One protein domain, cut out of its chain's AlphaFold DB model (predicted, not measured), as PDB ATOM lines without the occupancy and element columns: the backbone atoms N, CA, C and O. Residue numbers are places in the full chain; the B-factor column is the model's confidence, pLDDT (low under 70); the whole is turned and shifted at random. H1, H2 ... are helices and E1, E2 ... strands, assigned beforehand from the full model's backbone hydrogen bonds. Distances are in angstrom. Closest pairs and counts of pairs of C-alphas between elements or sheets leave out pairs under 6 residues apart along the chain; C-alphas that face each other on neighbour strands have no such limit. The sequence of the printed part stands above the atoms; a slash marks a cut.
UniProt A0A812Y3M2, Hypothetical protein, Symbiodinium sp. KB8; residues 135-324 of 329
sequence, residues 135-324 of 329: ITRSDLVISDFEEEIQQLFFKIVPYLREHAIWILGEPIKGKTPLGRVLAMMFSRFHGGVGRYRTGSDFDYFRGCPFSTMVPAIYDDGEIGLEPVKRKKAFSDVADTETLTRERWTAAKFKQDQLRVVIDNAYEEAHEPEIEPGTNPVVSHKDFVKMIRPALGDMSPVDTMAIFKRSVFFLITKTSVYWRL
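Overview. This is residues 135 to 324 of the 329 residues of the protein "Hypothetical protein" of Symbiodinium sp. KB8 (UniProt A0A812Y3M2). A twisted sheet of six strands runs through the middle, with H1 and H2 over one face, and with H4 standing up from the opposite face and H7 side by side with it. The small hairpin E4 and E5 packs on H4, and its loop reaches one end of the domain, while a loop in the long link from E6 to H5 reaches the other. The printed part has 190 residues, with seven named helices and eight named strands in the order H1 E1 H2 E2 H3 E3 H4 E4 E5 E6 H5 H6 H7 E7 E8. The large sheet is mixed, in the order E2 E3 E6 E1 E7 E8, and the hairpin is a separate antiparallel sheet. The class is mixed, helices and strands, though under half of the residues, 90 of 190, are in named elements; the whole is compact, with a radius of gyration of the C-alphas of 15.9 A and spans of 51 by 38 by 25 A.

Arrangement. The six-stranded sheet holds E1, residues 164 to 169, E2, residues 196 to 199, E3, residues 216 to 218, E6, residues 259 to 263, E7, residues 310 to 315, and E8, residues 320 to 323. H1, residues 147 to 156, is on this sheet at a height of 10.5 A, over E8 and, with 3 of its C-alphas, only just over E7; the C-alphas of Ile 156 and Val 311 are its closest pair with E7, 7.3 A apart. E1 is parallel to E6, with N 167 and O 261 2.8 A apart, and to E7, with N 168 and O 313 2.8 A apart. H2, residues 175 to 189, is on the same face as H1 at a height of 8.3 A, over E6 and along it at 4 degrees on the local plane; the closest C-alphas are those of Gly 179 and Val 260, 6.4 A apart. E1, H2 and E2 form a split strand-helix-strand unit, two strands running the same way with E3 and E6 between them, and its crossover is right-handed. E2 is an edge strand parallel to E3, with N 217 and O 197 2.8 A apart. H3, residues 202 to 205, only grazes the sheet; E2, H3 and E3 form a strand-helix-strand unit, two parallel neighbour strands with a helix between, also with a right-handed crossover. E3 is parallel to E6, with N 260 and O 216 2.9 A apart. H4, residues 228 to 235, stands up from the opposite face, its line rising 55 degrees out of the local plane. E4, residues 241 to 243, and E5, residues 252 to 254, form a hairpin, with N 253 and O 242 3.1 A apart; the closest C-alphas of H4 and E4 are those of Ala 233 and Thr 242, 5.4 A apart. H5, residues 284 to 290, and H6, residues 292 to 295, only graze the sheet and meet only through their link. H7, residues 300 to 307, also only grazes the sheet and touches H4 at a shallow tilt of 20 degrees, the same way, with the C-alphas of Lys 232 and Ile 306 closest at 6.0 A. E7 and E8 form an antiparallel hairpin, with N 314 and O 321 2.8 A apart. Every O i to N i+4 pair is within hydrogen-bond range in H2, H4, H5 and H7; in H1 it is 5 of 6, and H3 and H6 are too short for such a pair.

Along the chain. H1 begins at C-alpha 147 (8.136, -67.752, 35.183) and is 14.5 A long from first to last C-alpha. E1 is 16.7 A long, H2 21.1 A, E6 13.4 A and E7 15.9 A. H2 begins at C-alpha 175 (6.090, -52.578, 32.767). E8 ends at C-alpha 323 (12.410, -58.356, 19.458).

Size, cuts and confidence. The two C-alphas farthest apart, those of Trp 248 and Glu 275, are 52.8 A apart. The printed part has no cut, and the link from E6 to H5, 20 residues, is long. The mean pLDDT of the printed part is 86.8; residues 207 to 209 and 238 to 251 are under 70.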
ATOM      1  N   ILE A 135      16.878 -42.818  42.586       87.81
ATOM      2  CA  ILE A 135      16.128 -43.823  43.330       87.81
ATOM      3  C   ILE A 135      17.090 -44.918  43.787       87.81
ATOM      4  O   ILE A 135      17.862 -45.464  42.999       87.81
ATOM      5  N   THR A 136      17.048 -45.230  45.081       86.25
ATOM      6  CA  THR A 136      17.957 -46.183  45.748       86.25
ATOM      7  C   THR A 136      17.234 -47.383  46.351       86.25
ATOM      8  O   THR A 136      17.874 -48.283  46.889       86.25
ATOM      9  N   ARG A 137      15.901 -47.424  46.251       81.94
ATOM     10  CA  ARG A 137      15.085 -48.510  46.783       81.94
ATOM     11  C   ARG A 137      14.000 -48.922  45.794       81.94
ATOM     12  O   ARG A 137      13.295 -48.084  45.245       81.94
ATOM     13  N   SER A 138      13.880 -50.228  45.599       80.62
ATOM     14  CA  SER A 138      12.772 -50.903  44.933       80.62
ATOM     15  C   SER A 138      12.596 -52.229  45.659       80.62
ATOM     16  O   SER A 138      13.587 -52.924  45.888       80.62
ATOM     17  N   ASP A 139      11.370 -52.518  46.087       83.19
ATOM     18  CA  ASP A 139      11.078 -53.674  46.939       83.19
ATOM     19  C   ASP A 139      10.832 -54.961  46.132       83.19
ATOM     20  O   ASP A 139      10.709 -56.025  46.725       83.19
ATOM     21  N   LEU A 140      10.794 -54.870  44.797       89.81
ATOM     22  CA  LEU A 140      10.599 -56.014  43.909       89.81
ATOM     23  C   LEU A 140      11.933 -56.585  43.419       89.81
ATOM     24  O   LEU A 140      12.929 -55.872  43.247       89.81
ATOM     25  N   VAL A 141      11.928 -57.881  43.142       88.94
ATOM     26  CA  VAL A 141      13.029 -58.654  42.570       88.94
ATOM     27  C   VAL A 141      12.545 -59.469  41.372       88.94
ATOM     28  O   VAL A 141      11.353 -59.617  41.133       88.94
ATOM     29  N   ILE A 142      13.479 -60.003  40.580       88.31
ATOM     30  CA  ILE A 142      13.127 -60.729  39.350       88.31
ATOM     31  C   ILE A 142      12.272 -61.978  39.617       88.31
ATOM     32  O   ILE A 142      11.461 -62.343  38.776       88.31
ATOM     33  N   SER A 143      12.407 -62.589  40.798       89.88
ATOM     34  CA  SER A 143      11.603 -63.743  41.216       89.88
ATOM     35  C   SER A 143      10.141 -63.405  41.518       89.88
ATOM     36  O   SER A 143       9.354 -64.328  41.693       89.88
ATOM     37  N   ASP A 144       9.778 -62.119  41.586       92.19
ATOM     38  CA  ASP A 144       8.397 -61.681  41.823       92.19
ATOM     39  C   ASP A 144       7.554 -61.628  40.529       92.19
ATOM     40  O   ASP A 144       6.357 -61.356  40.595       92.19
ATOM     41  N   PHE A 145       8.155 -61.859  39.353       91.19
ATOM     42  CA  PHE A 145       7.470 -61.894  38.047       91.19
ATOM     43  C   PHE A 145       7.112 -63.327  37.629       91.19
ATOM     44  O   PHE A 145       7.715 -64.275  38.131       91.19
ATOM     45  N   GLU A 146       6.173 -63.511  36.689       91.19
ATOM     46  CA  GLU A 146       5.809 -64.853  36.200       91.19
ATOM     47  C   GLU A 146       7.006 -65.593  35.573       91.19
ATOM     48  O   GLU A 146       7.929 -64.976  35.030       91.19
ATOM     49  N   GLU A 147       7.007 -66.928  35.636       91.50
ATOM     50  CA  GLU A 147       8.136 -67.752  35.183       91.50
ATOM     51  C   GLU A 147       8.452 -67.527  33.697       91.50
ATOM     52  O   GLU A 147       9.615 -67.407  33.313       91.50
ATOM     53  N   GLU A 148       7.429 -67.384  32.860       88.69
ATOM     54  CA  GLU A 148       7.559 -67.121  31.427       88.69
ATOM     55  C   GLU A 148       8.265 -65.787  31.160       88.69
ATOM     56  O   GLU A 148       9.122 -65.692  30.273       88.69
ATOM     57  N   ILE A 149       7.964 -64.767  31.971       90.00
ATOM     58  CA  ILE A 149       8.649 -63.477  31.931       90.00
ATOM     59  C   ILE A 149      10.109 -63.679  32.336       90.00
ATOM     60  O   ILE A 149      11.004 -63.280  31.591       90.00
ATOM     61  N   GLN A 150      10.383 -64.371  33.443       91.19
ATOM     62  CA  GLN A 150      11.755 -64.652  33.888       91.19
ATOM     63  C   GLN A 150      12.584 -65.385  32.817       91.19
ATOM     64  O   GLN A 150      13.722 -64.993  32.532       91.19
ATOM     65  N   GLN A 151      12.014 -66.409  32.176       90.38
ATOM     66  CA  GLN A 151      12.660 -67.168  31.100       90.38
ATOM     67  C   GLN A 151      12.954 -66.293  29.878       90.38
ATOM     68  O   GLN A 151      14.020 -66.403  29.266       90.38
ATOM     69  N   LEU A 152      12.029 -65.401  29.519       89.44
ATOM     70  CA  LEU A 152      12.251 -64.439  28.448       89.44
ATOM     71  C   LEU A 152      13.359 -63.445  28.820       89.44
ATOM     72  O   LEU A 152      14.238 -63.161  28.003       89.44
ATOM     73  N   PHE A 153      13.401 -62.992  30.072       87.50
ATOM     74  CA  PHE A 153      14.457 -62.107  30.550       87.50
ATOM     75  C   PHE A 153      15.843 -62.735  30.484       87.50
ATOM     76  O   PHE A 153      16.795 -62.073  30.066       87.50
ATOM     77  N   PHE A 154      15.962 -64.023  30.799       89.00
ATOM     78  CA  PHE A 154      17.219 -64.752  30.655       89.00
ATOM     79  C   PHE A 154      17.784 -64.676  29.224       89.00
ATOM     80  O   PHE A 154      18.998 -64.599  29.040       89.00
ATOM     81  N   LYS A 155      16.910 -64.623  28.210       89.69
ATOM     82  CA  LYS A 155      17.302 -64.487  26.798       89.69
ATOM     83  C   LYS A 155      17.732 -63.067  26.431       89.69
ATOM     84  O   LYS A 155      18.656 -62.911  25.639       89.69
ATOM     85  N   ILE A 156      17.081 -62.035  26.976       91.62
ATOM     86  CA  ILE A 156      17.338 -60.644  26.561       91.62
ATOM     87  C   ILE A 156      18.465 -59.972  27.354       91.62
ATOM     88  O   ILE A 156      19.177 -59.139  26.800       91.62
ATOM     89  N   VAL A 157      18.660 -60.336  28.628       91.38
ATOM     90  CA  VAL A 157      19.661 -59.726  29.527       91.38
ATOM     91  C   VAL A 157      21.080 -59.685  28.936       91.38
ATOM     92  O   VAL A 157      21.731 -58.650  29.097       91.38
ATOM     93  N   PRO A 158      21.579 -60.717  28.222       91.62
ATOM     94  CA  PRO A 158      22.890 -60.656  27.572       91.62
ATOM     95  C   PRO A 158      23.057 -59.475  26.603       91.62
ATOM     96  O   PRO A 158      24.137 -58.893  26.548       91.62
ATOM     97  N   TYR A 159      21.992 -59.083  25.897       92.69
ATOM     98  CA  TYR A 159      22.005 -57.976  24.936       92.69
ATOM     99  C   TYR A 159      21.999 -56.606  25.618       92.69
ATOM    100  O   TYR A 159      22.538 -55.641  25.084       92.69
ATOM    101  N   LEU A 160      21.438 -56.506  26.824       93.06
ATOM    102  CA  LEU A 160      21.260 -55.232  27.527       93.06
ATOM    103  C   LEU A 160      22.566 -54.596  28.032       93.06
ATOM    104  O   LEU A 160      22.548 -53.502  28.593       93.06
ATOM    105  N   ARG A 161      23.704 -55.271  27.836       88.19
ATOM    106  CA  ARG A 161      25.039 -54.704  28.068       88.19
ATOM    107  C   ARG A 161      25.411 -53.656  27.021       88.19
ATOM    108  O   ARG A 161      26.049 -52.672  27.362       88.19
ATOM    109  N   GLU A 162      24.985 -53.863  25.777       88.81
ATOM    110  CA  GLU A 162      25.346 -53.027  24.621       88.81
ATOM    111  C   GLU A 162      24.124 -52.366  23.968       88.81
ATOM    112  O   GLU A 162      24.255 -51.533  23.069       88.81
ATOM    113  N   HIS A 163      22.922 -52.714  24.433       93.06
ATOM    114  CA  HIS A 163      21.660 -52.282  23.850       93.06
ATOM    115  C   HIS A 163      20.695 -51.738  24.903       93.06
ATOM    116  O   HIS A 163      20.634 -52.219  26.034       93.06
ATOM    117  N   ALA A 164      19.902 -50.741  24.516       95.38
ATOM    118  CA  ALA A 164      18.799 -50.260  25.337       95.38
ATOM    119  C   ALA A 164      17.630 -51.263  25.336       95.38
ATOM    120  O   ALA A 164      17.573 -52.182  24.518       95.38
ATOM    121  N   ILE A 165      16.658 -51.063  26.223       97.06
ATOM    122  CA  ILE A 165      15.385 -51.791  26.196       97.06
ATOM    123  C   ILE A 165      14.211 -50.823  26.152       97.06
ATOM    124  O   ILE A 165      14.186 -49.827  26.870       97.06
ATOM    125  N   TRP A 166      13.244 -51.123  25.293       97.56
ATOM    126  CA  TRP A 166      11.978 -50.411  25.183       97.56
ATOM    127  C   TRP A 166      10.862 -51.340  25.654       97.56
ATOM    128  O   TRP A 166      10.589 -52.343  24.999       97.56
ATOM    129  N   ILE A 167      10.250 -51.016  26.792       96.94
ATOM    130  CA  ILE A 167       9.141 -51.741  27.411       96.94
ATOM    131  C   ILE A 167       7.854 -50.954  27.140       96.94
ATOM    132  O   ILE A 167       7.569 -49.952  27.793       96.94
ATOM    133  N   LEU A 168       7.090 -51.398  26.149       96.62
ATOM    134  CA  LEU A 168       5.883 -50.744  25.656       96.62
ATOM    135  C   LEU A 168       4.632 -51.541  26.035       96.62
ATOM    136  O   LEU A 168       4.723 -52.730  26.341       96.62
ATOM    137  N   GLY A 169       3.459 -50.911  25.971       94.75
ATOM    138  CA  GLY A 169       2.180 -51.626  25.952       94.75
ATOM    139  C   GLY A 169       1.191 -51.221  27.043       94.75
ATOM    140  O   GLY A 169       1.233 -50.111  27.561       94.75
ATOM    141  N   GLU A 170       0.303 -52.123  27.436       93.88
ATOM    142  CA  GLU A 170      -0.880 -51.837  28.250       93.88
ATOM    143  C   GLU A 170      -0.533 -51.355  29.677       93.88
ATOM    144  O   GLU A 170       0.352 -51.927  30.338       93.88
ATOM    145  N   PRO A 171      -1.188 -50.296  30.198       91.00
ATOM    146  CA  PRO A 171      -1.015 -49.864  31.582       91.00
ATOM    147  C   PRO A 171      -1.341 -50.984  32.581       91.00
ATOM    148  O   PRO A 171      -2.085 -51.916  32.297       91.00
ATOM    149  N   ILE A 172      -0.767 -50.897  33.787       87.19
ATOM    150  CA  ILE A 172      -1.023 -51.825  34.911       87.19
ATOM    151  C   ILE A 172      -0.516 -53.271  34.672       87.19
ATOM    152  O   ILE A 172      -0.540 -54.092  35.581       87.19
ATOM    153  N   LYS A 173       0.090 -53.584  33.520       90.62
ATOM    154  CA  LYS A 173       0.710 -54.897  33.230       90.62
ATOM    155  C   LYS A 173       2.169 -55.049  33.694       90.62
ATOM    156  O   LYS A 173       2.947 -55.777  33.095       90.62
ATOM    157  N   GLY A 174       2.587 -54.317  34.727       89.69
ATOM    158  CA  GLY A 174       3.904 -54.524  35.354       89.69
ATOM    159  C   GLY A 174       5.134 -53.958  34.621       89.69
ATOM    160  O   GLY A 174       6.248 -54.161  35.100       89.69
ATOM    161  N   LYS A 175       4.973 -53.188  33.531       93.00
ATOM    162  CA  LYS A 175       6.090 -52.578  32.767       93.00
ATOM    163  C   LYS A 175       7.063 -51.770  33.633       93.00
ATOM    164  O   LYS A 175       8.269 -52.003  33.615       93.00
ATOM    165  N   THR A 176       6.528 -50.829  34.409       93.50
ATOM    166  CA  THR A 176       7.312 -49.940  35.273       93.50
ATOM    167  C   THR A 176       8.065 -50.711  36.367       93.50
ATOM    168  O   THR A 176       9.285 -50.562  36.454       93.50
ATOM    169  N   PRO A 177       7.413 -51.585  37.165       93.81
ATOM    170  CA  PRO A 177       8.109 -52.511  38.059       93.81
ATOM    171  C   PRO A 177       9.262 -53.268  37.397       93.81
ATOM    172  O   PRO A 177      10.368 -53.306  37.935       93.81
ATOM    173  N   LEU A 178       9.022 -53.814  36.208       93.06
ATOM    174  CA  LEU A 178       9.986 -54.628  35.480       93.06
ATOM    175  C   LEU A 178      11.228 -53.830  35.069       93.06
ATOM    176  O   LEU A 178      12.354 -54.234  35.360       93.06
ATOM    177  N   GLY A 179      11.033 -52.647  34.478       94.44
ATOM    178  CA  GLY A 179      12.130 -51.742  34.130       94.44
ATOM    179  C   GLY A 179      12.965 -51.318  35.344       94.44
ATOM    180  O   GLY A 179      14.195 -51.263  35.268       94.44
ATOM    181  N   ARG A 180      12.318 -51.090  36.495       95.12
ATOM    182  CA  ARG A 180      12.994 -50.736  37.755       95.12
ATOM    183  C   ARG A 180      13.834 -51.886  38.298       95.12
ATOM    184  O   ARG A 180      14.986 -51.665  38.672       95.12
ATOM    185  N   VAL A 181      13.307 -53.110  38.304       94.56
ATOM    186  CA  VAL A 181      14.054 -54.298  38.750       94.56
ATOM    187  C   VAL A 181      15.289 -54.525  37.880       94.56
ATOM    188  O   VAL A 181      16.381 -54.717  38.418       94.56
ATOM    189  N   LEU A 182      15.167 -54.393  36.556       94.12
ATOM    190  CA  LEU A 182      16.310 -54.484  35.639       94.12
ATOM    191  C   LEU A 182      17.373 -53.431  35.934       94.12
ATOM    192  O   LEU A 182      18.558 -53.750  36.013       94.12
ATOM    193  N   ALA A 183      16.954 -52.187  36.149       94.88
ATOM    194  CA  ALA A 183      17.861 -51.107  36.498       94.88
ATOM    195  C   ALA A 183      18.597 -51.373  37.820       94.88
ATOM    196  O   ALA A 183      19.813 -51.190  37.910       94.88
ATOM    197  N   MET A 184      17.901 -51.890  38.833       94.50
ATOM    198  CA  MET A 184      18.532 -52.300  40.089       94.50
ATOM    199  C   MET A 184      19.531 -53.445  39.889       94.50
ATOM    200  O   MET A 184      20.631 -53.403  40.447       94.50
ATOM    201  N   MET A 185      19.180 -54.451  39.084       92.75
ATOM    202  CA  MET A 185      20.055 -55.583  38.767       92.75
ATOM    203  C   MET A 185      21.323 -55.135  38.035       92.75
ATOM    204  O   MET A 185      22.422 -55.479  38.467       92.75
ATOM    205  N   PHE A 186      21.198 -54.322  36.982       94.19
ATOM    206  CA  PHE A 186      22.346 -53.817  36.219       94.19
ATOM    207  C   PHE A 186      23.219 -52.873  37.039       94.19
ATOM    208  O   PHE A 186      24.445 -52.961  36.982       94.19
ATOM    209  N   SER A 187      22.608 -52.025  37.870       93.50
ATOM    210  CA  SER A 187      23.353 -51.200  38.820       93.50
ATOM    211  C   SER A 187      24.266 -52.062  39.695       93.50
ATOM    212  O   SER A 187      25.452 -51.758  39.803       93.50
ATOM    213  N   ARG A 188      23.754 -53.166  40.260       92.50
ATOM    214  CA  ARG A 188      24.538 -54.102  41.087       92.50
ATOM    215  C   ARG A 188      25.578 -54.877  40.280       92.50
ATOM    216  O   ARG A 188      26.710 -55.004  40.736       92.50
ATOM    217  N   PHE A 189      25.227 -55.340  39.080       91.88
ATOM    218  CA  PHE A 189      26.149 -56.036  38.175       91.88
ATOM    219  C   PHE A 189      27.403 -55.201  37.873       91.88
ATOM    220  O   PHE A 189      28.513 -55.722  37.909       91.88
ATOM    221  N   HIS A 190      27.247 -53.891  37.668       90.38
ATOM    222  CA  HIS A 190      28.362 -52.969  37.434       90.38
ATOM    223  C   HIS A 190      29.043 -52.455  38.721       90.38
ATOM    224  O   HIS A 190      29.796 -51.483  38.671       90.38
ATOM    225  N   GLY A 191      28.795 -53.082  39.880       90.25
ATOM    226  CA  GLY A 191      29.421 -52.733  41.165       90.25
ATOM    227  C   GLY A 191      28.744 -51.589  41.930       90.25
ATOM    228  O   GLY A 191      29.321 -51.041  42.866       90.25
ATOM    229  N   GLY A 192      27.535 -51.194  41.530       88.81
ATOM    230  CA  GLY A 192      26.690 -50.251  42.259       88.81
ATOM    231  C   GLY A 192      25.892 -50.904  43.393       88.81
ATOM    232  O   GLY A 192      25.914 -52.113  43.601       88.81
ATOM    233  N   VAL A 193      25.133 -50.085  44.123       88.56
ATOM    234  CA  VAL A 193      24.320 -50.523  45.278       88.56
ATOM    235  C   VAL A 193      22.870 -50.881  44.918       88.56
ATOM    236  O   VAL A 193      22.074 -51.191  45.799       88.56
ATOM    237  N   GLY A 194      22.513 -50.864  43.630       90.81
ATOM    238  CA  GLY A 194      21.119 -50.942  43.194       90.81
ATOM    239  C   GLY A 194      20.472 -49.565  43.258       90.81
ATOM    240  O   GLY A 194      19.790 -49.228  44.219       90.81
ATOM    241  N   ARG A 195      20.725 -48.748  42.238       91.25
ATOM    242  CA  ARG A 195      20.162 -47.402  42.100       91.25
ATOM    243  C   ARG A 195      19.972 -47.040  40.637       91.25
ATOM    244  O   ARG A 195      20.743 -47.494  39.798       91.25
ATOM    245  N   TYR A 196      19.014 -46.175  40.345       92.44
ATOM    246  CA  TYR A 196      18.747 -45.692  38.991       92.44
ATOM    247  C   TYR A 196      18.179 -44.275  39.015       92.44
ATOM    248  O   TYR A 196      17.765 -43.781  40.064       92.44
ATOM    249  N   ARG A 197      18.174 -43.610  37.860       91.38
ATOM    250  CA  ARG A 197      17.459 -42.343  37.663       91.38
ATOM    251  C   ARG A 197      16.241 -42.565  36.796       91.38
ATOM    252  O   ARG A 197      16.316 -43.337  35.843       91.38
ATOM    253  N   THR A 198      15.163 -41.858  37.104       91.31
ATOM    254  CA  THR A 198      13.922 -41.908  36.331       91.31
ATOM    255  C   THR A 198      13.467 -40.507  35.949       91.31
ATOM    256  O   THR A 198      13.632 -39.581  36.740       91.31
ATOM    257  N   GLY A 199      12.910 -40.338  34.756       89.44
ATOM    258  CA  GLY A 199      12.372 -39.053  34.314       89.44
ATOM    259  C   GLY A 199      11.485 -39.194  33.082       89.44
ATOM    260  O   GLY A 199      11.704 -40.092  32.276       89.44
ATOM    261  N   SER A 200      10.516 -38.292  32.939       89.44
ATOM    262  CA  SER A 200       9.557 -38.273  31.824       89.44
ATOM    263  C   SER A 200       9.981 -37.408  30.631       89.44
ATOM    264  O   SER A 200       9.318 -37.414  29.599       89.44
ATOM    265  N   ASP A 201      11.106 -36.695  30.735       87.06
ATOM    266  CA  ASP A 201      11.737 -35.950  29.640       87.06
ATOM    267  C   ASP A 201      13.239 -36.247  29.638       87.06
ATOM    268  O   ASP A 201      13.880 -36.313  30.696       87.06
ATOM    269  N   PHE A 202      13.841 -36.391  28.453       85.94
ATOM    270  CA  PHE A 202      15.290 -36.581  28.351       85.94
ATOM    271  C   PHE A 202      16.111 -35.431  28.959       85.94
ATOM    272  O   PHE A 202      17.284 -35.615  29.300       85.94
ATOM    273  N   ASP A 203      15.522 -34.247  29.099       81.31
ATOM    274  CA  ASP A 203      16.145 -33.074  29.697       81.31
ATOM    275  C   ASP A 203      16.271 -33.175  31.222       81.31
ATOM    276  O   ASP A 203      17.176 -32.551  31.780       81.31
ATOM    277  N   TYR A 204      15.481 -34.023  31.885       82.62
ATOM    278  CA  TYR A 204      15.626 -34.291  33.321       82.62
ATOM    279  C   TYR A 204      16.887 -35.100  33.643       82.62
ATOM    280  O   TYR A 204      17.379 -35.079  34.766       82.62
ATOM    281  N   PHE A 205      17.486 -35.766  32.656       82.25
ATOM    282  CA  PHE A 205      18.745 -36.497  32.829       82.25
ATOM    283  C   PHE A 205      20.002 -35.615  32.765       82.25
ATOM    284  O   PHE A 205      21.126 -36.126  32.749       82.25
ATOM    285  N   ARG A 206      19.840 -34.291  32.685       75.94
ATOM    286  CA  ARG A 206      20.951 -33.333  32.672       75.94
ATOM    287  C   ARG A 206      21.553 -33.162  34.078       75.94
ATOM    288  O   ARG A 206      21.154 -33.796  35.048       75.94
ATOM    289  N   GLY A 207      22.581 -32.321  34.186       60.53
ATOM    290  CA  GLY A 207      23.070 -31.807  35.475       60.53
ATOM    291  C   GLY A 207      24.008 -32.722  36.269       60.53
ATOM    292  O   GLY A 207      24.909 -32.209  36.925       60.53
ATOM    293  N   CYS A 208      23.897 -34.049  36.157       59.56
ATOM    294  CA  CYS A 208      24.816 -34.974  36.823       59.56
ATOM    295  C   CYS A 208      25.405 -36.022  35.865       59.56
ATOM    296  O   CYS A 208      24.636 -36.748  35.230       59.56
ATOM    297  N   PRO A 209      26.744 -36.195  35.828       61.16
ATOM    298  CA  PRO A 209      27.386 -37.237  35.036       61.16
ATOM    299  C   PRO A 209      26.798 -38.614  35.340       61.16
ATOM    300  O   PRO A 209      26.592 -38.973  36.505       61.16
ATOM    301  N   PHE A 210      26.514 -39.379  34.292       71.75
ATOM    302  CA  PHE A 210      26.116 -40.765  34.450       71.75
ATOM    303  C   PHE A 210      27.318 -41.672  34.708       71.75
ATOM    304  O   PHE A 210      28.471 -41.352  34.416       71.75
ATOM    305  N   SER A 211      27.024 -42.840  35.267       81.94
ATOM    306  CA  SER A 211      27.973 -43.935  35.426       81.94
ATOM    307  C   SER A 211      27.285 -45.234  35.027       81.94
ATOM    308  O   SER A 211      26.062 -45.329  35.123       81.94
ATOM    309  N   THR A 212      28.059 -46.250  34.654       85.94
ATOM    310  CA  THR A 212      27.553 -47.608  34.393       85.94
ATOM    311  C   THR A 212      26.800 -48.188  35.597       85.94
ATOM    312  O   THR A 212      25.872 -48.969  35.441       85.94
ATOM    313  N   MET A 213      27.132 -47.735  36.812       90.06
ATOM    314  CA  MET A 213      26.486 -48.130  38.070       90.06
ATOM    315  C   MET A 213      25.106 -47.494  38.301       90.06
ATOM    316  O   MET A 213      24.462 -47.811  39.304       90.06
ATOM    317  N   VAL A 214      24.673 -46.546  37.465       91.00
ATOM    318  CA  VAL A 214      23.402 -45.820  37.628       91.00
ATOM    319  C   VAL A 214      22.653 -45.824  36.298       91.00
ATOM    320  O   VAL A 214      22.849 -44.909  35.500       91.00
ATOM    321  N   PRO A 215      21.801 -46.825  36.032       93.62
ATOM    322  CA  PRO A 215      20.956 -46.845  34.842       93.62
ATOM    323  C   PRO A 215      20.001 -45.650  34.752       93.62
ATOM    324  O   PRO A 215      19.685 -45.011  35.763       93.62
ATOM    325  N   ALA A 216      19.538 -45.369  33.535       93.44
ATOM    326  CA  ALA A 216      18.560 -44.322  33.245       93.44
ATOM    327  C   ALA A 216      17.252 -44.936  32.729       93.44
ATOM    328  O   ALA A 216      17.278 -45.761  31.814       93.44
ATOM    329  N   ILE A 217      16.125 -44.520  33.302       94.94
ATOM    330  CA  ILE A 217      14.782 -44.970  32.930       94.94
ATOM    331  C   ILE A 217      13.965 -43.767  32.464       94.94
ATOM    332  O   ILE A 217      13.644 -42.894  33.263       94.94
ATOM    333  N   TYR A 218      13.629 -43.725  31.180       94.56
ATOM    334  CA  TYR A 218      12.574 -42.851  30.682       94.56
ATOM    335  C   TYR A 218      11.225 -43.495  31.028       94.56
ATOM    336  O   TYR A 218      10.957 -44.595  30.549       94.56
ATOM    337  N   ASP A 219      10.433 -42.865  31.893       92.56
ATOM    338  CA  ASP A 219       9.176 -43.399  32.456       92.56
ATOM    339  C   ASP A 219       8.150 -42.262  32.551       92.56
ATOM    340  O   ASP A 219       8.541 -41.111  32.755       92.56
ATOM    341  N   ASP A 220       6.860 -42.571  32.417       85.00
ATOM    342  CA  ASP A 220       5.738 -41.609  32.466       85.00
ATOM    343  C   ASP A 220       5.811 -40.433  31.459       85.00
ATOM    344  O   ASP A 220       5.137 -39.414  31.626       85.00
ATOM    345  N   GLY A 221       6.641 -40.544  30.420       87.50
ATOM    346  CA  GLY A 221       6.728 -39.574  29.326       87.50
ATOM    347  C   GLY A 221       5.910 -39.971  28.096       87.50
ATOM    348  O   GLY A 221       5.243 -41.001  28.081       87.50
ATOM    349  N   GLU A 222       6.002 -39.156  27.045       90.81
ATOM    350  CA  GLU A 222       5.460 -39.457  25.715       90.81
ATOM    351  C   GLU A 222       6.613 -39.638  24.718       90.81
ATOM    352  O   GLU A 222       7.011 -38.710  24.001       90.81
ATOM    353  N   ILE A 223       7.156 -40.855  24.635       93.25
ATOM    354  CA  ILE A 223       8.328 -41.144  23.802       93.25
ATOM    355  C   ILE A 223       8.055 -40.864  22.325       93.25
ATOM    356  O   ILE A 223       8.983 -40.539  21.586       93.25
ATOM    357  N   GLY A 224       6.797 -40.953  21.884       91.81
ATOM    358  CA  GLY A 224       6.359 -40.615  20.529       91.81
ATOM    359  C   GLY A 224       6.753 -39.195  20.113       91.81
ATOM    360  O   GLY A 224       7.254 -39.018  18.998       91.81
ATOM    361  N   LEU A 225       6.635 -38.230  21.033       91.19
ATOM    362  CA  LEU A 225       6.881 -36.802  20.803       91.19
ATOM    363  C   LEU A 225       8.352 -36.387  20.937       91.19
ATOM    364  O   LEU A 225       8.741 -35.319  20.459       91.19
ATOM    365  N   GLU A 226       9.194 -37.214  21.559       90.44
ATOM    366  CA  GLU A 226      10.617 -36.900  21.696       90.44
ATOM    367  C   GLU A 226      11.312 -36.821  20.320       90.44
ATOM    368  O   GLU A 226      11.038 -37.617  19.419       90.44
ATOM    369  N   PRO A 227      12.272 -35.907  20.102       89.69
ATOM    370  CA  PRO A 227      12.991 -35.834  18.837       89.69
ATOM    371  C   PRO A 227      13.741 -37.132  18.503       89.69
ATOM    372  O   PRO A 227      14.466 -37.682  19.335       89.69
ATOM    373  N   VAL A 228      13.689 -37.559  17.236       88.81
ATOM    374  CA  VAL A 228      14.363 -38.777  16.727       88.81
ATOM    375  C   VAL A 228      15.843 -38.843  17.122       88.81
ATOM    376  O   VAL A 228      16.341 -39.893  17.527       88.81
ATOM    377  N   LYS A 229      16.552 -37.706  17.062       86.44
ATOM    378  CA  LYS A 229      17.964 -37.604  17.471       86.44
ATOM    379  C   LYS A 229      18.165 -37.998  18.938       86.44
ATOM    380  O   LYS A 229      19.130 -38.695  19.239       86.44
ATOM    381  N   ARG A 230      17.255 -37.600  19.836       87.50
ATOM    382  CA  ARG A 230      17.320 -37.949  21.261       87.50
ATOM    383  C   ARG A 230      16.991 -39.418  21.496       87.50
ATOM    384  O   ARG A 230      17.756 -40.075  22.190       87.50
ATOM    385  N   LYS A 231      15.948 -39.954  20.845       90.62
ATOM    386  CA  LYS A 231      15.605 -41.389  20.914       90.62
ATOM    387  C   LYS A 231      16.794 -42.268  20.509       90.62
ATOM    388  O   LYS A 231      17.109 -43.241  21.192       90.62
ATOM    389  N   LYS A 232      17.488 -41.900  19.422       87.81
ATOM    390  CA  LYS A 232      18.697 -42.595  18.947       87.81
ATOM    391  C   LYS A 232      19.851 -42.480  19.930       87.81
ATOM    392  O   LYS A 232      20.413 -43.503  20.293       87.81
ATOM    393  N   ALA A 233      20.169 -41.263  20.375       85.75
ATOM    394  CA  ALA A 233      21.249 -41.030  21.329       85.75
ATOM    395  C   ALA A 233      21.021 -41.781  22.649       85.75
ATOM    396  O   ALA A 233      21.958 -42.363  23.184       85.75
ATOM    397  N   PHE A 234      19.777 -41.811  23.138       88.25
ATOM    398  CA  PHE A 234      19.398 -42.589  24.312       88.25
ATOM    399  C   PHE A 234      19.495 -44.090  24.042       88.25
ATOM    400  O   PHE A 234      20.029 -44.809  24.866       88.25
ATOM    401  N   SER A 235      19.071 -44.583  22.880       88.75
ATOM    402  CA  SER A 235      19.125 -46.023  22.587       88.75
ATOM    403  C   SER A 235      20.547 -46.560  22.356       88.75
ATOM    404  O   SER A 235      20.761 -47.762  22.435       88.75
ATOM    405  N   ASP A 236      21.524 -45.698  22.071       84.25
ATOM    406  CA  ASP A 236      22.889 -46.097  21.706       84.25
ATOM    407  C   ASP A 236      23.785 -46.346  22.935       84.25
ATOM    408  O   ASP A 236      24.460 -45.436  23.423       84.25
ATOM    409  N   VAL A 237      23.724 -47.555  23.498       73.50
ATOM    410  CA  VAL A 237      24.436 -47.934  24.738       73.50
ATOM    411  C   VAL A 237      25.914 -48.276  24.496       73.50
ATOM    412  O   VAL A 237      26.731 -48.076  25.395       73.50
ATOM    413  N   ALA A 238      26.266 -48.744  23.297       58.94
ATOM    414  CA  ALA A 238      27.610 -49.218  22.960       58.94
ATOM    415  C   ALA A 238      28.611 -48.106  22.590       58.94
ATOM    416  O   ALA A 238      29.814 -48.362  22.562       58.94
ATOM    417  N   ASP A 239      28.151 -46.887  22.296       69.69
ATOM    418  CA  ASP A 239      29.023 -45.760  21.946       69.69
ATOM    419  C   ASP A 239      29.695 -45.142  23.190       69.69
ATOM    420  O   ASP A 239      29.133 -45.130  24.288       69.69
ATOM    421  N   THR A 240      30.915 -44.621  23.022       53.72
ATOM    422  CA  THR A 240      31.794 -44.186  24.123       53.72
ATOM    423  C   THR A 240      31.178 -43.041  24.941       53.72
ATOM    424  O   THR A 240      31.249 -43.053  26.172       53.72
ATOM    425  N   GLU A 241      30.525 -42.081  24.276       56.34
ATOM    426  CA  GLU A 241      29.663 -41.064  24.894       56.34
ATOM    427  C   GLU A 241      28.555 -40.642  23.915       56.34
ATOM    428  O   GLU A 241      28.846 -40.102  22.848       56.34
ATOM    429  N   THR A 242      27.279 -40.787  24.297       54.72
ATOM    430  CA  THR A 242      26.158 -40.249  23.506       54.72
ATOM    431  C   THR A 242      25.515 -39.029  24.160       54.72
ATOM    432  O   THR A 242      25.301 -38.961  25.373       54.72
ATOM    433  N   LEU A 243      25.202 -38.030  23.327       56.12
ATOM    434  CA  LEU A 243      24.691 -36.719  23.735       56.12
ATOM    435  C   LEU A 243      23.318 -36.442  23.116       56.12
ATOM    436  O   LEU A 243      23.124 -36.617  21.912       56.12
ATOM    437  N   THR A 244      22.377 -35.917  23.905       50.78
ATOM    438  CA  THR A 244      21.032 -35.557  23.413       50.78
ATOM    439  C   THR A 244      20.927 -34.164  22.767       50.78
ATOM    440  O   THR A 244      19.963 -33.940  22.033       50.78
ATOM    441  N   ARG A 245      21.883 -33.221  22.960       49.53
ATOM    442  CA  ARG A 245      21.921 -31.903  22.255       49.53
ATOM    443  C   ARG A 245      23.241 -31.092  22.386       49.53
ATOM    444  O   ARG A 245      24.137 -31.464  23.127       49.53
ATOM    445  N   GLU A 246      23.323 -29.967  21.655       39.81
ATOM    446  CA  GLU A 246      24.505 -29.166  21.222       39.81
ATOM    447  C   GLU A 246      25.087 -28.109  22.202       39.81
ATOM    448  O   GLU A 246      25.751 -27.167  21.767       39.81
ATOM    449  N   ARG A 247      24.862 -28.185  23.521       33.31
ATOM    450  CA  ARG A 247      25.441 -27.207  24.478       33.31
ATOM    451  C   ARG A 247      25.915 -27.864  25.776       33.31
ATOM    452  O   ARG A 247      25.523 -28.981  26.090       33.31
ATOM    453  N   TRP A 248      26.733 -27.126  26.530       35.75
ATOM    454  CA  TRP A 248      27.506 -27.506  27.729       35.75
ATOM    455  C   TRP A 248      26.751 -28.211  28.887       35.75
ATOM    456  O   TRP A 248      27.392 -28.612  29.851       35.75
ATOM    457  N   THR A 249      25.430 -28.402  28.799       48.56
ATOM    458  CA  THR A 249      24.559 -29.044  29.807       48.56
ATOM    459  C   THR A 249      23.752 -30.234  29.263       48.56
ATOM    460  O   THR A 249      22.716 -30.585  29.825       48.56
ATOM    461  N   ALA A 250      24.180 -30.851  28.160       60.00
ATOM    462  CA  ALA A 250      23.523 -32.037  27.607       60.00
ATOM    463  C   ALA A 250      23.558 -33.235  28.574       60.00
ATOM    464  O   ALA A 250      24.523 -33.404  29.325       60.00
ATOM    465  N   ALA A 251      22.531 -34.091  28.521       65.81
ATOM    466  CA  ALA A 251      22.600 -35.396  29.165       65.81
ATOM    467  C   ALA A 251      23.720 -36.196  28.484       65.81
ATOM    468  O   ALA A 251      23.742 -36.315  27.256       65.81
ATOM    469  N   LYS A 252      24.676 -36.664  29.291       70.56
ATOM    470  CA  LYS A 252      25.842 -37.425  28.840       70.56
ATOM    471  C   LYS A 252      25.680 -38.871  29.249       70.56
ATOM    472  O   LYS A 252      25.981 -39.208  30.394       70.56
ATOM    473  N   PHE A 253      25.188 -39.706  28.348       78.38
ATOM    474  CA  PHE A 253      25.033 -41.114  28.661       78.38
ATOM    475  C   PHE A 253      26.359 -41.836  28.477       78.38
ATOM    476  O   PHE A 253      27.081 -41.606  27.506       78.38
ATOM    477  N   LYS A 254      26.685 -42.686  29.449       80.50
ATOM    478  CA  LYS A 254      27.940 -43.430  29.445       80.50
ATOM    479  C   LYS A 254      27.782 -44.695  28.602       80.50
ATOM    480  O   LYS A 254      26.683 -45.259  28.541       80.50
ATOM    481  N   GLN A 255      28.872 -45.131  27.982       82.50
ATOM    482  CA  GLN A 255      28.981 -46.474  27.420       82.50
ATOM    483  C   GLN A 255      28.641 -47.538  28.476       82.50
ATOM    484  O   GLN A 255      28.925 -47.333  29.661       82.50
ATOM    485  N   ASP A 256      28.019 -48.638  28.051       85.94
ATOM    486  CA  ASP A 256      27.626 -49.798  28.876       85.94
ATOM    487  C   ASP A 256      26.642 -49.469  30.009       85.94
ATOM    488  O   ASP A 256      26.411 -50.252  30.933       85.94
ATOM    489  N   GLN A 257      26.065 -48.271  29.988       89.88
ATOM    490  CA  GLN A 257      25.030 -47.881  30.924       89.88
ATOM    491  C   GLN A 257      23.685 -48.409  30.428       89.88
ATOM    492  O   GLN A 257      23.231 -47.998  29.360       89.88
ATOM    493  N   LEU A 258      23.003 -49.228  31.236       94.75
ATOM    494  CA  LEU A 258      21.642 -49.662  30.917       94.75
ATOM    495  C   LEU A 258      20.705 -48.452  30.766       94.75
ATOM    496  O   LEU A 258      20.652 -47.563  31.626       94.75
ATOM    497  N   ARG A 259      19.932 -48.466  29.679       94.38
ATOM    498  CA  ARG A 259      18.940 -47.445  29.343       94.38
ATOM    499  C   ARG A 259      17.612 -48.113  29.029       94.38
ATOM    500  O   ARG A 259      17.541 -49.010  28.188       94.38
ATOM    501  N   VAL A 260      16.579 -47.680  29.737       96.75
ATOM    502  CA  VAL A 260      15.238 -48.262  29.692       96.75
ATOM    503  C   VAL A 260      14.268 -47.179  29.241       96.75
ATOM    504  O   VAL A 260      14.282 -46.079  29.786       96.75
ATOM    505  N   VAL A 261      13.441 -47.480  28.249       97.12
ATOM    506  CA  VAL A 261      12.274 -46.678  27.871       97.12
ATOM    507  C   VAL A 261      11.036 -47.439  28.306       97.12
ATOM    508  O   VAL A 261      10.913 -48.619  27.983       97.12
ATOM    509  N   ILE A 262      10.136 -46.779  29.020       96.88
ATOM    510  CA  ILE A 262       8.846 -47.316  29.439       96.88
ATOM    511  C   ILE A 262       7.770 -46.368  28.931       96.88
ATOM    512  O   ILE A 262       7.824 -45.172  29.201       96.88
ATOM    513  N   ASP A 263       6.818 -46.898  28.168       95.19
ATOM    514  CA  ASP A 263       5.729 -46.098  27.611       95.19
ATOM    515  C   ASP A 263       4.473 -46.960  27.404       95.19
ATOM    516  O   ASP A 263       4.550 -48.180  27.242       95.19
ATOM    517  N   ASN A 264       3.303 -46.329  27.414       94.88
ATOM    518  CA  ASN A 264       2.033 -46.969  27.087       94.88
ATOM    519  C   ASN A 264       1.688 -46.892  25.588       94.88
ATOM    520  O   ASN A 264       0.655 -47.403  25.173       94.88
ATOM    521  N   ALA A 265       2.529 -46.259  24.770       92.19
ATOM    522  CA  ALA A 265       2.295 -46.038  23.352       92.19
ATOM    523  C   ALA A 265       2.407 -47.335  22.527       92.19
ATOM    524  O   ALA A 265       3.501 -47.777  22.160       92.19
ATOM    525  N   TYR A 266       1.256 -47.918  22.190       94.81
ATOM    526  CA  TYR A 266       1.099 -48.990  21.206       94.81
ATOM    527  C   TYR A 266      -0.277 -48.905  20.527       94.81
ATOM    528  O   TYR A 266      -1.153 -48.179  20.989       94.81
ATOM    529  N   GLU A 267      -0.449 -49.622  19.420       93.81
ATOM    530  CA  GLU A 267      -1.675 -49.670  18.628       93.81
ATOM    531  C   GLU A 267      -2.300 -51.069  18.696       93.81
ATOM    532  O   GLU A 267      -1.853 -51.997  18.017       93.81
ATOM    533  N   GLU A 268      -3.342 -51.206  19.518       90.75
ATOM    534  CA  GLU A 268      -4.086 -52.457  19.726       90.75
ATOM    535  C   GLU A 268      -4.774 -52.931  18.439       90.75
ATOM    536  O   GLU A 268      -4.827 -54.126  18.173       90.75
ATOM    537  N   ALA A 269      -5.226 -52.011  17.578       90.62
ATOM    538  CA  ALA A 269      -5.905 -52.355  16.323       90.62
ATOM    539  C   ALA A 269      -5.014 -53.106  15.313       90.62
ATOM    540  O   ALA A 269      -5.494 -53.588  14.283       90.62
ATOM    541  N   HIS A 270      -3.707 -53.167  15.563       90.50
ATOM    542  CA  HIS A 270      -2.741 -53.893  14.745       90.50
ATOM    543  C   HIS A 270      -2.196 -55.147  15.426       90.50
ATOM    544  O   HIS A 270      -1.311 -55.796  14.863       90.50
ATOM    545  N   GLU A 271      -2.715 -55.493  16.602       89.75
ATOM    546  CA  GLU A 271      -2.391 -56.743  17.261       89.75
ATOM    547  C   GLU A 271      -3.009 -57.925  16.493       89.75
ATOM    548  O   GLU A 271      -4.211 -57.916  16.213       89.75
ATOM    549  N   PRO A 272      -2.215 -58.936  16.095       86.69
ATOM    550  CA  PRO A 272      -2.757 -60.120  15.443       86.69
ATOM    551  C   PRO A 272      -3.556 -60.974  16.434       86.69
ATOM    552  O   PRO A 272      -3.208 -61.084  17.608       86.69
ATOM    553  N   GLU A 273      -4.594 -61.648  15.943       85.44
ATOM    554  CA  GLU A 273      -5.256 -62.700  16.712       85.44
ATOM    555  C   GLU A 273      -4.304 -63.895  16.852       85.44
ATOM    556  O   GLU A 273      -3.852 -64.469  15.859       85.44
ATOM    557  N   ILE A 274      -3.978 -64.248  18.095       83.31
ATOM    558  CA  ILE A 274      -3.086 -65.359  18.426       83.31
ATOM    559  C   ILE A 274      -3.877 -66.413  19.187       83.31
ATOM    560  O   ILE A 274      -4.549 -66.119  20.177       83.31
ATOM    561  N   GLU A 275      -3.774 -67.661  18.736       80.62
ATOM    562  CA  GLU A 275      -4.361 -68.791  19.448       80.62
ATOM    563  C   GLU A 275      -3.634 -69.020  20.787       80.62
ATOM    564  O   GLU A 275      -2.398 -69.110  20.809       80.62
ATOM    565  N   PRO A 276      -4.362 -69.153  21.913       77.62
ATOM    566  CA  PRO A 276      -3.755 -69.394  23.217       77.62
ATOM    567  C   PRO A 276      -2.833 -70.620  23.225       77.62
ATOM    568  O   PRO A 276      -3.185 -71.685  22.724       77.62
ATOM    569  N   GLY A 277      -1.653 -70.481  23.832       73.62
ATOM    570  CA  GLY A 277      -0.662 -71.559  23.932       73.62
ATOM    571  C   GLY A 277       0.225 -71.733  22.695       73.62
ATOM    572  O   GLY A 277       1.107 -72.593  22.696       73.62
ATOM    573  N   THR A 278       0.037 -70.913  21.659       78.69
ATOM    574  CA  THR A 278       0.961 -70.837  20.522       78.69
ATOM    575  C   THR A 278       1.998 -69.728  20.732       78.69
ATOM    576  O   THR A 278       1.753 -68.757  21.440       78.69
ATOM    577  N   ASN A 279       3.176 -69.871  20.115       81.88
ATOM    578  CA  ASN A 279       4.234 -68.851  20.104       81.88
ATOM    579  C   ASN A 279       4.570 -68.459  18.652       81.88
ATOM    580  O   ASN A 279       5.652 -68.803  18.162       81.88
ATOM    581  N   PRO A 280       3.636 -67.828  17.915       84.62
ATOM    582  CA  PRO A 280       3.838 -67.507  16.510       84.62
ATOM    583  C   PRO A 280       4.834 -66.356  16.333       84.62
ATOM    584  O   PRO A 280       4.929 -65.443  17.153       84.62
ATOM    585  N   VAL A 281       5.560 -66.378  15.215       88.00
ATOM    586  CA  VAL A 281       6.423 -65.265  14.804       88.00
ATOM    587  C   VAL A 281       5.571 -64.212  14.098       88.00
ATOM    588  O   VAL A 281       4.932 -64.503  13.088       88.00
ATOM    589  N   VAL A 282       5.579 -62.980  14.610       89.31
ATOM    590  CA  VAL A 282       4.902 -61.840  13.974       89.31
ATOM    591  C   VAL A 282       5.818 -61.202  12.936       89.31
ATOM    592  O   VAL A 282       7.017 -61.034  13.164       89.31
ATOM    593  N   SER A 283       5.251 -60.808  11.794       89.75
ATOM    594  CA  SER A 283       6.014 -60.140  10.743       89.75
ATOM    595  C   SER A 283       6.596 -58.810  11.239       89.75
ATOM    596  O   SER A 283       5.958 -58.069  11.992       89.75
ATOM    597  N   HIS A 284       7.788 -58.446  10.754       89.38
ATOM    598  CA  HIS A 284       8.394 -57.143  11.053       89.38
ATOM    599  C   HIS A 284       7.435 -55.978  10.767       89.38
ATOM    600  O   HIS A 284       7.345 -55.028  11.544       89.38
ATOM    601  N   LYS A 285       6.702 -56.062   9.652       90.69
ATOM    602  CA  LYS A 285       5.764 -55.027   9.218       90.69
ATOM    603  C   LYS A 285       4.636 -54.839  10.229       90.69
ATOM    604  O   LYS A 285       4.285 -53.699  10.518       90.69
ATOM    605  N   ASP A 286       4.079 -55.926  10.749       91.56
ATOM    606  CA  ASP A 286       2.967 -55.851  11.697       91.56
ATOM    607  C   ASP A 286       3.457 -55.431  13.083       91.56
ATOM    608  O   ASP A 286       2.862 -54.546  13.690       91.56
ATOM    609  N   PHE A 287       4.631 -55.907  13.512       93.00
ATOM    610  CA  PHE A 287       5.262 -55.423  14.740       93.00
ATOM    611  C   PHE A 287       5.515 -53.908  14.717       93.00
ATOM    612  O   PHE A 287       5.210 -53.208  15.681       93.00
ATOM    613  N   VAL A 288       6.019 -53.372  13.599       93.69
ATOM    614  CA  VAL A 288       6.225 -51.921  13.427       93.69
ATOM    615  C   VAL A 288       4.916 -51.144  13.505       93.69
ATOM    616  O   VAL A 288       4.913 -50.053  14.074       93.69
ATOM    617  N   LYS A 289       3.821 -51.675  12.950       94.44
ATOM    618  CA  LYS A 289       2.503 -51.037  13.058       94.44
ATOM    619  C   LYS A 289       2.044 -50.961  14.513       94.44
ATOM    620  O   LYS A 289       1.610 -49.893  14.926       94.44
ATOM    621  N   MET A 290       2.213 -52.037  15.288       95.38
ATOM    622  CA  MET A 290       1.837 -52.059  16.707       95.38
ATOM    623  C   MET A 290       2.590 -51.005  17.527       95.38
ATOM    624  O   MET A 290       1.994 -50.330  18.353       95.38
ATOM    625  N   ILE A 291       3.894 -50.814  17.304       95.69
ATOM    626  CA  ILE A 291       4.690 -49.850  18.091       95.69
ATOM    627  C   ILE A 291       4.796 -48.461  17.445       95.69
ATOM    628  O   ILE A 291       5.567 -47.614  17.909       95.69
ATOM    629  N   ARG A 292       4.069 -48.209  16.348       95.00
ATOM    630  CA  ARG A 292       4.168 -46.953  15.593       95.00
ATOM    631  C   ARG A 292       3.937 -45.708  16.460       95.00
ATOM    632  O   ARG A 292       4.713 -44.767  16.279       95.00
ATOM    633  N   PRO A 293       2.991 -45.692  17.422       94.81
ATOM    634  CA  PRO A 293       2.803 -44.545  18.313       94.81
ATOM    635  C   PRO A 293       4.073 -44.156  19.093       94.81
ATOM    636  O   PRO A 293       4.424 -42.980  19.146       94.81
ATOM    637  N   ALA A 294       4.836 -45.129  19.608       94.62
ATOM    638  CA  ALA A 294       6.097 -44.871  20.314       94.62
ATOM    639  C   ALA A 294       7.211 -44.366  19.374       94.62
ATOM    640  O   ALA A 294       8.056 -43.534  19.730       94.62
ATOM    641  N   LEU A 295       7.227 -44.859  18.134       93.69
ATOM    642  CA  LEU A 295       8.192 -44.420  17.129       93.69
ATOM    643  C   LEU A 295       7.910 -42.986  16.648       93.69
ATOM    644  O   LEU A 295       8.862 -42.244  16.374       93.69
ATOM    645  N   GLY A 296       6.639 -42.579  16.600       91.75
ATOM    646  CA  GLY A 296       6.196 -41.296  16.054       91.75
ATOM    647  C   GLY A 296       6.443 -41.208  14.545       91.75
ATOM    648  O   GLY A 296       6.350 -42.201  13.819       91.75
ATOM    649  N   ASP A 297       6.850 -40.034  14.066       88.06
ATOM    650  CA  ASP A 297       7.076 -39.763  12.636       88.06
ATOM    651  C   ASP A 297       8.423 -40.278  12.090       88.06
ATOM    652  O   ASP A 297       8.900 -39.826  11.048       88.06
ATOM    653  N   MET A 298       9.067 -41.240  12.762       91.38
ATOM    654  CA  MET A 298      10.348 -41.790  12.301       91.38
ATOM    655  C   MET A 298      10.247 -42.386  10.894       91.38
ATOM    656  O   MET A 298       9.315 -43.138  10.573       91.38
ATOM    657  N   SER A 299      11.264 -42.093  10.077       93.00
ATOM    658  CA  SER A 299      11.461 -42.757   8.792       93.00
ATOM    659  C   SER A 299      11.812 -44.238   9.003       93.00
ATOM    660  O   SER A 299      12.359 -44.593  10.051       93.00
ATOM    661  N   PRO A 300      11.590 -45.119   8.011       90.88
ATOM    662  CA  PRO A 300      11.976 -46.528   8.115       90.88
ATOM    663  C   PRO A 300      13.462 -46.734   8.443       90.88
ATOM    664  O   PRO A 300      13.821 -47.636   9.198       90.88
ATOM    665  N   VAL A 301      14.335 -45.865   7.921       90.50
ATOM    666  CA  VAL A 301      15.778 -45.905   8.192       90.50
ATOM    667  C   VAL A 301      16.065 -45.581   9.658       90.50
ATOM    668  O   VAL A 301      16.871 -46.258  10.296       90.50
ATOM    669  N   ASP A 302      15.382 -44.581  10.217       91.44
ATOM    670  CA  ASP A 302      15.530 -44.205  11.623       91.44
ATOM    671  C   ASP A 302      14.978 -45.278  12.560       91.44
ATOM    672  O   ASP A 302      15.638 -45.624  13.541       91.44
ATOM    673  N   THR A 303      13.824 -45.852  12.215       92.50
ATOM    674  CA  THR A 303      13.233 -46.997  12.912       92.50
ATOM    675  C   THR A 303      14.211 -48.168  12.959       92.50
ATOM    676  O   THR A 303      14.497 -48.686  14.038       92.50
ATOM    677  N   MET A 304      14.819 -48.531  11.825       91.31
ATOM    678  CA  MET A 304      15.845 -49.575  11.789       91.31
ATOM    679  C   MET A 304      17.084 -49.223  12.613       91.31
ATOM    680  O   MET A 304      17.716 -50.106  13.191       91.31
ATOM    681  N   ALA A 305      17.440 -47.942  12.698       89.31
ATOM    682  CA  ALA A 305      18.548 -47.495  13.527       89.31
ATOM    683  C   ALA A 305      18.273 -47.748  15.022       89.31
ATOM    684  O   ALA A 305      19.171 -48.209  15.725       89.31
ATOM    685  N   ILE A 306      17.053 -47.485  15.503       91.69
ATOM    686  CA  ILE A 306      16.649 -47.802  16.883       91.69
ATOM    687  C   ILE A 306      16.614 -49.317  17.092       91.69
ATOM    688  O   ILE A 306      17.174 -49.830  18.052       91.69
ATOM    689  N   PHE A 307      16.042 -50.054  16.147       93.00
ATOM    690  CA  PHE A 307      15.951 -51.511  16.197       93.00
ATOM    691  C   PHE A 307      17.288 -52.253  16.243       93.00
ATOM    692  O   PHE A 307      17.344 -53.367  16.757       93.00
ATOM    693  N   LYS A 308      18.367 -51.672  15.720       91.31
ATOM    694  CA  LYS A 308      19.725 -52.226  15.860       91.31
ATOM    695  C   LYS A 308      20.345 -51.966  17.237       91.31
ATOM    696  O   LYS A 308      21.330 -52.603  17.578       91.31
ATOM    697  N   ARG A 309      19.800 -51.011  17.991       90.12
ATOM    698  CA  ARG A 309      20.343 -50.517  19.264       90.12
ATOM    699  C   ARG A 309      19.518 -50.931  20.478       90.12
ATOM    700  O   ARG A 309      19.997 -50.772  21.594       90.12
ATOM    701  N   SER A 310      18.311 -51.449  20.263       94.69
ATOM    702  CA  SER A 310      17.364 -51.722  21.336       94.69
ATOM    703  C   SER A 310      16.728 -53.098  21.224       94.69
ATOM    704  O   SER A 310      16.302 -53.519  20.145       94.69
ATOM    705  N   VAL A 311      16.576 -53.741  22.377       96.25
ATOM    706  CA  VAL A 311      15.571 -54.778  22.600       96.25
ATOM    707  C   VAL A 311      14.207 -54.093  22.692       96.25
ATOM    708  O   VAL A 311      14.070 -53.074  23.368       96.25
ATOM    709  N   PHE A 312      13.191 -54.652  22.043       95.88
ATOM    710  CA  PHE A 312      11.803 -54.241  22.250       95.88
ATOM    711  C   PHE A 312      11.051 -55.326  23.003       95.88
ATOM    712  O   PHE A 312      11.219 -56.510  22.721       95.88
ATOM    713  N   PHE A 313      10.215 -54.893  23.933       94.75
ATOM    714  CA  PHE A 313       9.371 -55.715  24.777       94.75
ATOM    715  C   PHE A 313       7.996 -55.049  24.823       94.75
ATOM    716  O   PHE A 313       7.865 -53.949  25.346       94.75
ATOM    717  N   LEU A 314       6.986 -55.656  24.215       95.00
ATOM    718  CA  LEU A 314       5.640 -55.105  24.096       95.00
ATOM    719  C   LEU A 314       4.671 -56.008  24.862       95.00
ATOM    720  O   LEU A 314       4.470 -57.157  24.479       95.00
ATOM    721  N   ILE A 315       4.086 -55.480  25.934       93.88
ATOM    722  CA  ILE A 315       3.124 -56.183  26.789       93.88
ATOM    723  C   ILE A 315       1.719 -55.709  26.426       93.88
ATOM    724  O   ILE A 315       1.332 -54.607  26.809       93.88
ATOM    725  N   THR A 316       0.955 -56.496  25.679       92.88
ATOM    726  CA  THR A 316      -0.421 -56.140  25.301       92.88
ATOM    727  C   THR A 316      -1.426 -56.699  26.311       92.88
ATOM    728  O   THR A 316      -1.070 -57.155  27.403       92.88
ATOM    729  N   LYS A 317      -2.720 -56.640  25.984       88.38
ATOM    730  CA  LYS A 317      -3.766 -57.226  26.828       88.38
ATOM    731  C   LYS A 317      -3.730 -58.751  26.829       88.38
ATOM    732  O   LYS A 317      -4.067 -59.342  27.856       88.38
ATOM    733  N   THR A 318      -3.352 -59.356  25.705       86.75
ATOM    734  CA  THR A 318      -3.456 -60.802  25.470       86.75
ATOM    735  C   THR A 318      -2.098 -61.490  25.392       86.75
ATOM    736  O   THR A 318      -2.012 -62.667  25.730       86.75
ATOM    737  N   SER A 319      -1.049 -60.773  24.976       89.88
ATOM    738  CA  SER A 319       0.218 -61.375  24.564       89.88
ATOM    739  C   SER A 319       1.432 -60.536  24.974       89.88
ATOM    740  O   SER A 319       1.345 -59.344  25.273       89.88
ATOM    741  N   VAL A 320       2.606 -61.169  24.968       91.19
ATOM    742  CA  VAL A 320       3.896 -60.489  25.141       91.19
ATOM    743  C   VAL A 320       4.734 -60.716  23.894       91.19
ATOM    744  O   VAL A 320       5.091 -61.845  23.564       91.19
ATOM    745  N   TYR A 321       5.082 -59.628  23.217       92.88
ATOM    746  CA  TYR A 321       5.944 -59.645  22.045       92.88
ATOM    747  C   TYR A 321       7.320 -59.131  22.418       92.88
ATOM    748  O   TYR A 321       7.473 -58.217  23.229       92.88
ATOM    749  N   TRP A 322       8.345 -59.671  21.780       93.06
ATOM    750  CA  TRP A 322       9.705 -59.215  21.995       93.06
ATOM    751  C   TRP A 322      10.502 -59.291  20.704       93.06
ATOM    752  O   TRP A 322      10.213 -60.082  19.806       93.06
ATOM    753  N   ARG A 323      11.513 -58.434  20.608       92.69
ATOM    754  CA  ARG A 323      12.410 -58.356  19.458       92.69
ATOM    755  C   ARG A 323      13.822 -58.053  19.936       92.69
ATOM    756  O   ARG A 323      14.031 -57.080  20.659       92.69
ATOM    757  N   LEU A 324      14.785 -58.853  19.488       93.31
ATOM    758  CA  LEU A 324      16.204 -58.630  19.765       93.31
ATOM    759  C   LEU A 324      16.815 -57.553  18.853       93.31
ATOM    760  O   LEU A 324      16.273 -57.255  17.781       93.31
TER     761      LEU A 324